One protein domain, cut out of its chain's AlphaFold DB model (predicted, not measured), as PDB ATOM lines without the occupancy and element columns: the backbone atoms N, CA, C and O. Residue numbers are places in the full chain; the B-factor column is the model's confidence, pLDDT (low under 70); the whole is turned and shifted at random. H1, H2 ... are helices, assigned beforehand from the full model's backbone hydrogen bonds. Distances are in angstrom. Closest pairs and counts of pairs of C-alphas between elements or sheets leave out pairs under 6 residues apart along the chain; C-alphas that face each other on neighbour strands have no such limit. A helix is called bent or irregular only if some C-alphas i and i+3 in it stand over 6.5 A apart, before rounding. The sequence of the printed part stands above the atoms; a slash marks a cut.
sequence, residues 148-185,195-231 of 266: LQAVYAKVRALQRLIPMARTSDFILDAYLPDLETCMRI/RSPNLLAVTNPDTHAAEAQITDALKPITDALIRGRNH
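AT A GLANCE: This is residues 148 to 185 and 195 to 231 of the 266 residues of an uncharacterized protein of Paraburkholderia lacunae (UniProt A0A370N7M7). Three helical pieces lie side by side in a loose, row-like layer: H1 is in the middle, with H2 on one side of it and H3a, the first arm of the bent helix H3, on the other. At one end of the long axis the unnamed stretch around Glu 180 reaches out from this layer, and at the opposite end the second arm, H3b, turns away, with residues 226 to 231 sticking out free. The printed part has 75 residues with three named helices, in the order H1, H2, H3, and no named strand; its class is all helix, and 48 of the 75 residues are in these helices. The whole is loose, with a radius of gyration of the C-alphas of 15.1 A, and elongated, spanning 50 by 26 by 16 A.

HOW THE PARTS SIT: The printed part begins with H1, residues 148 to 161, which is followed after a tight link of 3 residues by H2, residues 165 to 173. H1 and H2 touch, and H1 does so with residues 155 to 159 alone; the closest C-alphas are those of Gln 159 and Thr 167, 6.0 A apart. Their lines stand at a steep tilt of 39 degrees and they run opposite ways, forming a helical hairpin. H3, residues 205 to 229, was assigned as one helix by its hydrogen bonds, but it is bent: C-alphas 217 and 220 are 7.6 A apart, against about 5 A in a regular helix. Its arms are H3a, residues 205 to 217, and H3b, residues 220 to 229, and their lines stand at a steep tilt of 67 degrees. H1 and H3a touch, with 22 pairs of C-alphas within 8 A, and the closest C-alphas are those of Ala 150 and Thr 207, 4.8 A apart. These two run the same way at a steep tilt of 39 degrees, with their centres 8.3 A apart. H1 and H3b are close but not clearly touching, with the closest C-alphas, those of Leu 161 and Thr 222, 6.7 A apart. They run the same way at a shallow tilt of 33 degrees, only just short of steep. H2 is apart from both H3a and H3b. In H1, H2 and H3b every pair of O i and N i+4 is within hydrogen-bond range, while in H3a 8 of 9 are.

IN THESE COORDINATES: H1 begins at Leu 148, whose C-alpha is at (223.737, 237.392, 171.671), and ends at Leu 161, 20.1 A from first to last C-alpha. H2 runs from Ala 165 to Asp 173 and measures 12.3 A between its first and last C-alphas. H3a begins at Pro 205, with its C-alpha at (237.172, 235.763, 175.437), and covers 18.6 A to Ala 217. Residues 218 and 219 belong to neither arm. H3b runs from Pro 220 to Arg 229, whose C-alpha is at (236.008, 209.426, 157.187), a length of 14.4 A from first to last C-alpha.

THE WHOLE: The two C-alphas farthest apart are those of Glu 180 and His 231, at 51.7 A, and the first and last printed C-alphas, those of Leu 148 and His 231, are 38.8 A apart. Residues 186 to 194 are cut out and not printed, and the gap from C-alpha 185 to C-alpha 195 across the cut is 7.0 A. The link from H2 to H3 runs across this cut, with 31 residues between the helices in the chain. Residues 174 to 185 hold no named element, and their C-alphas lie 11 to 25 A from the mean of all C-alphas. Residues 226 to 231, of which 226 to 229 belong to H3, stand free. The mean pLDDT of the printed part is 89.9, and no printed residue is under 70.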
ATOM      1  N   LEU A 148     224.038 237.910 173.005       91.25
ATOM      2  CA  LEU A 148     223.737 237.392 171.671       91.25
ATOM      3  C   LEU A 148     225.001 236.922 170.945       91.25
ATOM      4  O   LEU A 148     224.954 235.892 170.272       91.25
ATOM      5  N   GLN A 149     226.138 237.605 171.119       93.06
ATOM      6  CA  GLN A 149     227.435 237.172 170.584       93.06
ATOM      7  C   GLN A 149     227.823 235.792 171.119       93.06
ATOM      8  O   GLN A 149     228.264 234.937 170.349       93.06
ATOM      9  N   ALA A 150     227.621 235.530 172.414       90.69
ATOM     10  CA  ALA A 150     227.927 234.231 173.010       90.69
ATOM     11  C   ALA A 150     227.061 233.104 172.419       90.69
ATOM     12  O   ALA A 150     227.568 232.024 172.107       90.69
ATOM     13  N   VAL A 151     225.761 233.346 172.218       91.81
ATOM     14  CA  VAL A 151     224.857 232.378 171.569       91.81
ATOM     15  C   VAL A 151     225.239 232.172 170.104       91.81
ATOM     16  O   VAL A 151     225.343 231.032 169.647       91.81
ATOM     17  N   TYR A 152     225.507 233.251 169.374       94.31
ATOM     18  CA  TYR A 152     225.926 233.193 167.977       94.31
ATOM     19  C   TYR A 152     227.231 232.400 167.809       94.31
ATOM     20  O   TYR A 152     227.336 231.547 166.928       94.31
ATOM     21  N   ALA A 153     228.194 232.580 168.718       93.19
ATOM     22  CA  ALA A 153     229.439 231.819 168.746       93.19
ATOM     23  C   ALA A 153     229.200 230.309 168.940       93.19
ATOM     24  O   ALA A 153     229.783 229.496 168.221       93.19
ATOM     25  N   LYS A 154     228.258 229.909 169.808       92.69
ATOM     26  CA  LYS A 154     227.842 228.498 169.949       92.69
ATOM     27  C   LYS A 154     227.287 227.923 168.647       92.69
ATOM     28  O   LYS A 154     227.633 226.799 168.285       92.69
ATOM     29  N   VAL A 155     226.463 228.686 167.927       92.62
ATOM     30  CA  VAL A 155     225.904 228.261 166.631       92.62
ATOM     31  C   VAL A 155     227.002 228.134 165.570       92.62
ATOM     32  O   VAL A 155     227.024 227.145 164.837       92.62
ATOM     33  N   ARG A 156     227.972 229.059 165.535       93.00
ATOM     34  CA  ARG A 156     229.160 228.946 164.666       93.00
ATOM     35  C   ARG A 156     229.979 227.692 164.977       93.00
ATOM     36  O   ARG A 156     230.348 226.964 164.054       93.00
ATOM     37  N   ALA A 157     230.236 227.411 166.256       92.56
ATOM     38  CA  ALA A 157     230.945 226.202 166.674       92.56
ATOM     39  C   ALA A 157     230.193 224.934 166.255       92.56
ATOM     40  O   ALA A 157     230.804 224.018 165.702       92.56
ATOM     41  N   LEU A 158     228.871 224.904 166.448       92.75
ATOM     42  CA  LEU A 158     228.019 223.800 166.015       92.75
ATOM     43  C   LEU A 158     228.134 223.568 164.502       92.75
ATOM     44  O   LEU A 158     228.440 222.452 164.091       92.75
ATOM     45  N   GLN A 159     227.985 224.621 163.689       92.94
ATOM     46  CA  GLN A 159     228.094 224.536 162.229       92.94
ATOM     47  C   GLN A 159     229.476 224.056 161.765       92.94
ATOM     48  O   GLN A 159     229.575 223.299 160.801       92.94
ATOM     49  N   ARG A 160     230.554 224.484 162.435       90.25
ATOM     50  CA  ARG A 160     231.926 224.071 162.099       90.25
ATOM     51  C   ARG A 160     232.157 222.581 162.350       90.25
ATOM     52  O   ARG A 160     232.883 221.940 161.596       90.25
ATOM     53  N   LEU A 161     231.589 222.052 163.431       89.81
ATOM     54  CA  LEU A 161     231.799 220.670 163.864       89.81
ATOM     55  C   LEU A 161     230.867 219.697 163.140       89.81
ATOM     56  O   LEU A 161     231.300 218.626 162.718       89.81
ATOM     57  N   ILE A 162     229.598 220.074 162.990       88.38
ATOM     58  CA  ILE A 162     228.560 219.291 162.323       88.38
ATOM     59  C   ILE A 162     227.805 220.237 161.380       88.38
ATOM     60  O   ILE A 162     226.851 220.891 161.800       88.38
ATOM     61  N   PRO A 163     228.219 220.328 160.105       87.94
ATOM     62  CA  PRO A 163     227.557 221.199 159.146       87.94
ATOM     63  C   PRO A 163     226.101 220.779 158.926       87.94
ATOM     64  O   PRO A 163     225.831 219.654 158.499       87.94
ATOM     65  N   MET A 164     225.158 221.687 159.180       90.75
ATOM     66  CA  MET A 164     223.740 221.506 158.856       90.75
ATOM     67  C   MET A 164     223.267 222.671 157.980       90.75
ATOM     68  O   MET A 164     223.714 223.805 158.140       90.75
ATOM     69  N   ALA A 165     222.344 222.404 157.051       90.44
ATOM     70  CA  ALA A 165     221.822 223.444 156.158       90.44
ATOM     71  C   ALA A 165     221.188 224.599 156.953       90.44
ATOM     72  O   ALA A 165     221.580 225.746 156.799       90.44
ATOM     73  N   ARG A 166     220.322 224.281 157.925       90.94
ATOM     74  CA  ARG A 166     219.607 225.287 158.731       90.94
ATOM     75  C   ARG A 166     220.519 226.185 159.568       90.94
ATOM     76  O   ARG A 166     220.219 227.356 159.750       90.94
ATOM     77  N   THR A 167     221.609 225.643 160.109       89.81
ATOM     78  CA  THR A 167     222.591 226.430 160.872       89.81
ATOM     79  C   THR A 167     223.447 227.288 159.949       89.81
ATOM     80  O   THR A 167     223.804 228.397 160.332       89.81
ATOM     81  N   SER A 168     223.731 226.817 158.730       89.50
ATOM     82  CA  SER A 168     224.352 227.632 157.682       89.50
ATOM     83  C   SER A 168     223.463 228.811 157.285       89.50
ATOM     84  O   SER A 168     223.935 229.943 157.293       89.50
ATOM     85  N   ASP A 169     222.187 228.550 156.992       91.31
ATOM     86  CA  ASP A 169     221.218 229.573 156.580       91.31
ATOM     87  C   ASP A 169     221.031 230.616 157.689       91.31
ATOM     88  O   ASP A 169     221.168 231.810 157.448       91.31
ATOM     89  N   PHE A 170     220.866 230.172 158.941       91.81
ATOM     90  CA  PHE A 170     220.784 231.080 160.086       91.81
ATOM     91  C   PHE A 170     222.013 231.991 160.210       91.81
ATOM     92  O   PHE A 170     221.858 233.168 160.499       91.81
ATOM     93  N   ILE A 171     223.233 231.478 160.013       90.50
ATOM     94  CA  ILE A 171     224.460 232.290 160.104       90.50
ATOM     95  C   ILE A 171     224.517 233.346 158.993       90.50
ATOM     96  O   ILE A 171     225.024 234.439 159.246       90.50
ATOM     97  N   LEU A 172     224.014 233.024 157.795       86.88
ATOM     98  CA  LEU A 172     223.941 233.949 156.660       86.88
ATOM     99  C   LEU A 172     222.888 235.041 156.881       86.88
ATOM    100  O   LEU A 172     223.160 236.205 156.598       86.88
ATOM    101  N   ASP A 173     221.726 234.671 157.419       87.56
ATOM    102  CA  ASP A 173     220.610 235.592 157.654       87.56
ATOM    103  C   ASP A 173     220.811 236.454 158.912       87.56
ATOM    104  O   ASP A 173     220.362 237.600 158.980       87.56
ATOM    105  N   ALA A 174     221.495 235.924 159.930       88.38
ATOM    106  CA  ALA A 174     221.759 236.624 161.181       88.38
ATOM    107  C   ALA A 174     222.906 237.633 161.018       88.38
ATOM    108  O   ALA A 174     224.078 237.363 161.307       88.38
ATOM    109  N   TYR A 175     222.534 238.837 160.595       88.38
ATOM    110  CA  TYR A 175     223.423 239.981 160.456       88.38
ATOM    111  C   TYR A 175     222.892 241.176 161.253       88.38
ATOM    112  O   TYR A 175     221.792 241.666 160.998       88.38
ATOM    113  N   LEU A 176     223.689 241.653 162.213       90.81
ATOM    114  CA  LEU A 176     223.379 242.845 162.996       90.81
ATOM    115  C   LEU A 176     224.423 243.930 162.699       90.81
ATOM    116  O   LEU A 176     225.553 243.818 163.183       90.81
ATOM    117  N   PRO A 177     224.085 244.951 161.896       90.94
ATOM    118  CA  PRO A 177     224.996 246.055 161.633       90.94
ATOM    119  C   PRO A 177     225.142 246.959 162.853       90.94
ATOM    120  O   PRO A 177     224.233 247.066 163.676       90.94
ATOM    121  N   ASP A 178     226.265 247.662 162.919       89.56
ATOM    122  CA  ASP A 178     226.416 248.785 163.839       89.56
ATOM    123  C   ASP A 178     225.678 250.012 163.292       89.56
ATOM    124  O   ASP A 178     225.917 250.415 162.153       89.56
ATOM    125  N   LEU A 179     224.784 250.595 164.091       88.69
ATOM    126  CA  LEU A 179     223.904 251.687 163.678       88.69
ATOM    127  C   LEU A 179     224.683 252.951 163.281       88.69
ATOM    128  O   LEU A 179     224.249 253.664 162.382       88.69
ATOM    129  N   GLU A 180     225.847 253.212 163.876       87.44
ATOM    130  CA  GLU A 180     226.690 254.364 163.511       87.44
ATOM    131  C   GLU A 180     227.364 254.211 162.144       87.44
ATOM    132  O   GLU A 180     227.606 255.190 161.445       87.44
ATOM    133  N   THR A 181     227.688 252.979 161.745       85.62
ATOM    134  CA  THR A 181     228.440 252.711 160.506       85.62
ATOM    135  C   THR A 181     227.599 252.020 159.440       85.62
ATOM    136  O   THR A 181     228.114 251.673 158.371       85.62
ATOM    137  N   CYS A 182     226.308 251.800 159.709       86.12
ATOM    138  CA  CYS A 182     225.425 251.094 158.802       86.12
ATOM    139  C   CYS A 182     225.312 251.875 157.491       86.12
ATOM    140  O   CYS A 182     224.887 253.026 157.446       86.12
ATOM    141  N   MET A 183     225.706 251.232 156.396       83.25
ATOM    142  CA  MET A 183     225.624 251.816 155.068       83.25
ATOM    143  C   MET A 183     225.157 250.738 154.106       83.25
ATOM    144  O   MET A 183     225.851 249.743 153.875       83.25
ATOM    145  N   ARG A 184     223.963 250.945 153.551       83.12
ATOM    146  CA  ARG A 184     223.404 250.096 152.502       83.12
ATOM    147  C   ARG A 184     224.050 250.473 151.174       83.12
ATOM    148  O   ARG A 184     223.960 251.619 150.750       83.12
ATOM    149  N   ILE A 185     224.682 249.502 150.527       83.81
ATOM    150  CA  ILE A 185     225.295 249.662 149.209       83.81
ATOM    151  C   ILE A 185     224.473 248.878 148.196       83.81
ATOM    152  O   ILE A 185     224.120 247.717 148.424       83.81
ATOM    153  N   ARG A 195     227.860 247.344 154.376       82.75
ATOM    154  CA  ARG A 195     229.325 247.364 154.507       82.75
ATOM    155  C   ARG A 195     229.794 247.337 155.964       82.75
ATOM    156  O   ARG A 195     230.963 247.048 156.210       82.75
ATOM    157  N   SER A 196     228.913 247.652 156.910       85.38
ATOM    158  CA  SER A 196     229.268 247.701 158.331       85.38
ATOM    159  C   SER A 196     229.702 246.328 158.871       85.38
ATOM    160  O   SER A 196     229.295 245.281 158.349       85.38
ATOM    161  N   PRO A 197     230.561 246.290 159.902       85.06
ATOM    162  CA  PRO A 197     230.914 245.039 160.559       85.06
ATOM    163  C   PRO A 197     229.683 244.421 161.237       85.06
ATOM    164  O   PRO A 197     228.873 245.123 161.838       85.06
ATOM    165  N   ASN A 198     229.552 243.092 161.167       90.19
ATOM    166  CA  ASN A 198     228.512 242.375 161.905       90.19
ATOM    167  C   ASN A 198     228.872 242.350 163.396       90.19
ATOM    168  O   ASN A 198     229.834 241.680 163.788       90.19
ATOM    169  N   LEU A 199     228.072 243.013 164.230       91.19
ATOM    170  CA  LEU A 199     228.267 243.053 165.677       91.19
ATOM    171  C   LEU A 199     228.188 241.661 166.322       91.19
ATOM    172  O   LEU A 199     228.812 241.438 167.355       91.19
ATOM    173  N   LEU A 200     227.487 240.697 165.714       92.31
ATOM    174  CA  LEU A 200     227.425 239.314 166.210       92.31
ATOM    175  C   LEU A 200     228.702 238.515 165.920       92.31
ATOM    176  O   LEU A 200     228.986 237.531 166.600       92.31
ATOM    177  N   ALA A 201     229.475 238.915 164.907       88.00
ATOM    178  CA  ALA A 201     230.634 238.158 164.448       88.00
ATOM    179  C   ALA A 201     231.913 238.436 165.257       88.00
ATOM    180  O   ALA A 201     232.905 237.724 165.066       88.00
ATOM    181  N   VAL A 202     231.891 239.425 166.156       88.06
ATOM    182  CA  VAL A 202     233.025 239.820 167.005       88.06
ATOM    183  C   VAL A 202     233.530 238.629 167.829       88.06
ATOM    184  O   VAL A 202     232.756 237.782 168.279       88.06
ATOM    185  N   THR A 203     234.852 238.533 167.984       87.31
ATOM    186  CA  THR A 203     235.523 237.453 168.721       87.31
ATOM    187  C   THR A 203     236.185 238.011 169.975       87.31
ATOM    188  O   THR A 203     237.125 238.792 169.907       87.31
ATOM    189  N   ASN A 204     235.655 237.592 171.120       89.81
ATOM    190  CA  ASN A 204     236.016 238.010 172.475       89.81
ATOM    191  C   ASN A 204     236.266 236.769 173.365       89.81
ATOM    192  O   ASN A 204     235.822 235.669 173.008       89.81
ATOM    193  N   PRO A 205     236.922 236.898 174.537       91.06
ATOM    194  CA  PRO A 205     237.172 235.763 175.437       91.06
ATOM    195  C   PRO A 205     235.896 234.990 175.809       91.06
ATOM    196  O   PRO A 205     235.900 233.760 175.788       91.06
ATOM    197  N   ASP A 206     234.782 235.689 176.033       88.44
ATOM    198  CA  ASP A 206     233.493 235.064 176.354       88.44
ATOM    199  C   ASP A 206     232.936 234.242 175.187       88.44
ATOM    200  O   ASP A 206     232.418 233.139 175.377       88.44
ATOM    201  N   THR A 207     233.103 234.728 173.952       91.06
ATOM    202  CA  THR A 207     232.696 233.980 172.753       91.06
ATOM    203  C   THR A 207     233.549 232.728 172.560       91.06
ATOM    204  O   THR A 207     233.007 231.678 172.228       91.06
ATOM    205  N   HIS A 208     234.852 232.782 172.860       90.75
ATOM    206  CA  HIS A 208     235.717 231.601 172.824       90.75
ATOM    207  C   HIS A 208     235.339 230.575 173.895       90.75
ATOM    208  O   HIS A 208     235.282 229.380 173.604       90.75
ATOM    209  N   ALA A 209     235.023 231.023 175.112       91.81
ATOM    210  CA  ALA A 209     234.523 230.144 176.165       91.81
ATOM    211  C   ALA A 209     233.195 229.478 175.757       91.81
ATOM    212  O   ALA A 209     232.998 228.283 175.980       91.81
ATOM    213  N   ALA A 210     232.302 230.224 175.103       91.06
ATOM    214  CA  ALA A 210     231.042 229.703 174.585       91.06
ATOM    215  C   ALA A 210     231.247 228.666 173.459       91.06
ATOM    216  O   ALA A 210     230.578 227.632 173.453       91.06
ATOM    217  N   GLU A 211     232.192 228.892 172.542       91.69
ATOM    218  CA  GLU A 211     232.565 227.928 171.493       91.69
ATOM    219  C   GLU A 211     233.181 226.646 172.068       91.69
ATOM    220  O   GLU A 211     232.881 225.544 171.591       91.69
ATOM    221  N   ALA A 212     234.016 226.773 173.103       91.69
ATOM    222  CA  ALA A 212     234.639 225.641 173.783       91.69
ATOM    223  C   ALA A 212     233.588 224.708 174.401       91.69
ATOM    224  O   ALA A 212     233.684 223.501 174.217       91.69
ATOM    225  N   GLN A 213     232.521 225.250 175.007       92.88
ATOM    226  CA  GLN A 213     231.423 224.442 175.569       92.88
ATOM    227  C   GLN A 213     230.807 223.481 174.539       92.88
ATOM    228  O   GLN A 213     230.579 222.309 174.839       92.88
ATOM    229  N   ILE A 214     230.546 223.959 173.318       93.88
ATOM    230  CA  ILE A 214     229.993 223.125 172.237       93.88
ATOM    231  C   ILE A 214     231.051 222.166 171.692       93.88
ATOM    232  O   ILE A 214     230.752 221.004 171.415       93.88
ATOM    233  N   THR A 215     232.291 222.639 171.556       91.81
ATOM    234  CA  THR A 215     233.403 221.830 171.048       91.81
ATOM    235  C   THR A 215     233.692 220.643 171.956       91.81
ATOM    236  O   THR A 215     233.793 219.522 171.464       91.81
ATOM    237  N   ASP A 216     233.743 220.856 173.267       92.94
ATOM    238  CA  ASP A 216     233.984 219.803 174.249       92.94
ATOM    239  C   ASP A 216     232.820 218.811 174.308       92.94
ATOM    240  O   ASP A 216     233.044 217.600 174.335       92.94
ATOM    241  N   ALA A 217     231.579 219.302 174.233       92.88
ATOM    242  CA  ALA A 217     230.392 218.451 174.206       92.88
ATOM    243  C   ALA A 217     230.338 217.543 172.962       92.88
ATOM    244  O   ALA A 217     229.931 216.385 173.054       92.88
ATOM    245  N   LEU A 218     230.759 218.045 171.793       92.19
ATOM    246  CA  LEU A 218     230.703 217.316 170.518       92.19
ATOM    247  C   LEU A 218     232.006 216.600 170.142       92.19
ATOM    248  O   LEU A 218     232.026 215.834 169.172       92.19
ATOM    249  N   LYS A 219     233.082 216.788 170.906       91.56
ATOM    250  CA  LYS A 219     234.378 216.130 170.702       91.56
ATOM    251  C   LYS A 219     234.288 214.613 170.457       91.56
ATOM    252  O   LYS A 219     234.824 214.165 169.448       91.56
ATOM    253  N   PRO A 220     233.569 213.803 171.265       92.19
ATOM    254  CA  PRO A 220     233.522 212.357 171.027       92.19
ATOM    255  C   PRO A 220     232.853 211.985 169.693       92.19
ATOM    256  O   PRO A 220     233.274 211.038 169.029       92.19
ATOM    257  N   ILE A 221     231.829 212.737 169.278       90.56
ATOM    258  CA  ILE A 221     231.112 212.504 168.016       90.56
ATOM    259  C   ILE A 221     232.002 212.893 166.835       90.56
ATOM    260  O   ILE A 221     232.135 212.136 165.876       90.56
ATOM    261  N   THR A 222     232.639 214.058 166.911       90.12
ATOM    262  CA  THR A 222     233.524 214.554 165.850       90.12
ATOM    263  C   THR A 222     234.752 213.662 165.673       90.12
ATOM    264  O   THR A 222     235.065 213.297 164.540       90.12
ATOM    265  N   ASP A 223     235.369 213.191 166.760       90.50
ATOM    266  CA  ASP A 223     236.460 212.210 166.717       90.50
ATOM    267  C   ASP A 223     236.024 210.897 166.043       90.50
ATOM    268  O   ASP A 223     236.759 210.329 165.226       90.50
ATOM    269  N   ALA A 224     234.811 210.415 166.337       91.25
ATOM    270  CA  ALA A 224     234.250 209.231 165.692       91.25
ATOM    271  C   ALA A 224     234.002 209.454 164.189       91.25
ATOM    272  O   ALA A 224     234.364 208.597 163.379       91.25
ATOM    273  N   LEU A 225     233.455 210.610 163.797       88.75
ATOM    274  CA  LEU A 225     233.242 210.973 162.392       88.75
ATOM    275  C   LEU A 225     234.562 211.084 161.621       88.75
ATOM    276  O   LEU A 225     234.650 210.601 160.492       88.75
ATOM    277  N   ILE A 226     235.609 211.651 162.226       88.31
ATOM    278  CA  ILE A 226     236.948 211.733 161.621       88.31
ATOM    279  C   ILE A 226     237.521 210.329 161.397       88.31
ATOM    280  O   ILE A 226     238.022 210.027 160.310       88.31
ATOM    281  N   ARG A 227     237.412 209.435 162.390       88.81
ATOM    282  CA  ARG A 227     237.820 208.026 162.238       88.81
ATOM    283  C   ARG A 227     237.023 207.324 161.139       88.81
ATOM    284  O   ARG A 227     237.615 206.600 160.342       88.81
ATOM    285  N   GLY A 228     235.717 207.574 161.062       88.44
ATOM    286  CA  GLY A 228     234.841 207.061 160.010       88.44
ATOM    287  C   GLY A 228     235.229 207.563 158.618       88.44
ATOM    288  O   GLY A 228     235.313 206.770 157.687       88.44
ATOM    289  N   ARG A 229     235.560 208.849 158.466       86.81
ATOM    290  CA  ARG A 229     236.008 209.426 157.187       86.81
ATOM    291  C   ARG A 229     237.312 208.804 156.686       86.81
ATOM    292  O   ARG A 229     237.504 208.662 155.483       86.81
ATOM    293  N   ASN A 230     238.191 208.416 157.605       86.19
ATOM    294  CA  ASN A 230     239.447 207.735 157.294       86.19
ATOM    295  C   ASN A 230     239.290 206.213 157.142       86.19
ATOM    296  O   ASN A 230     240.269 205.527 156.827       86.19
ATOM    297  N   HIS A 231     238.090 205.667 157.361       88.88
ATOM    298  CA  HIS A 231     237.827 204.252 157.166       88.88
ATOM    299  C   HIS A 231     237.991 203.892 155.689       88.88
ATOM    300  O   HIS A 231     237.330 204.437 154.807       88.88
TER     301      HIS A 231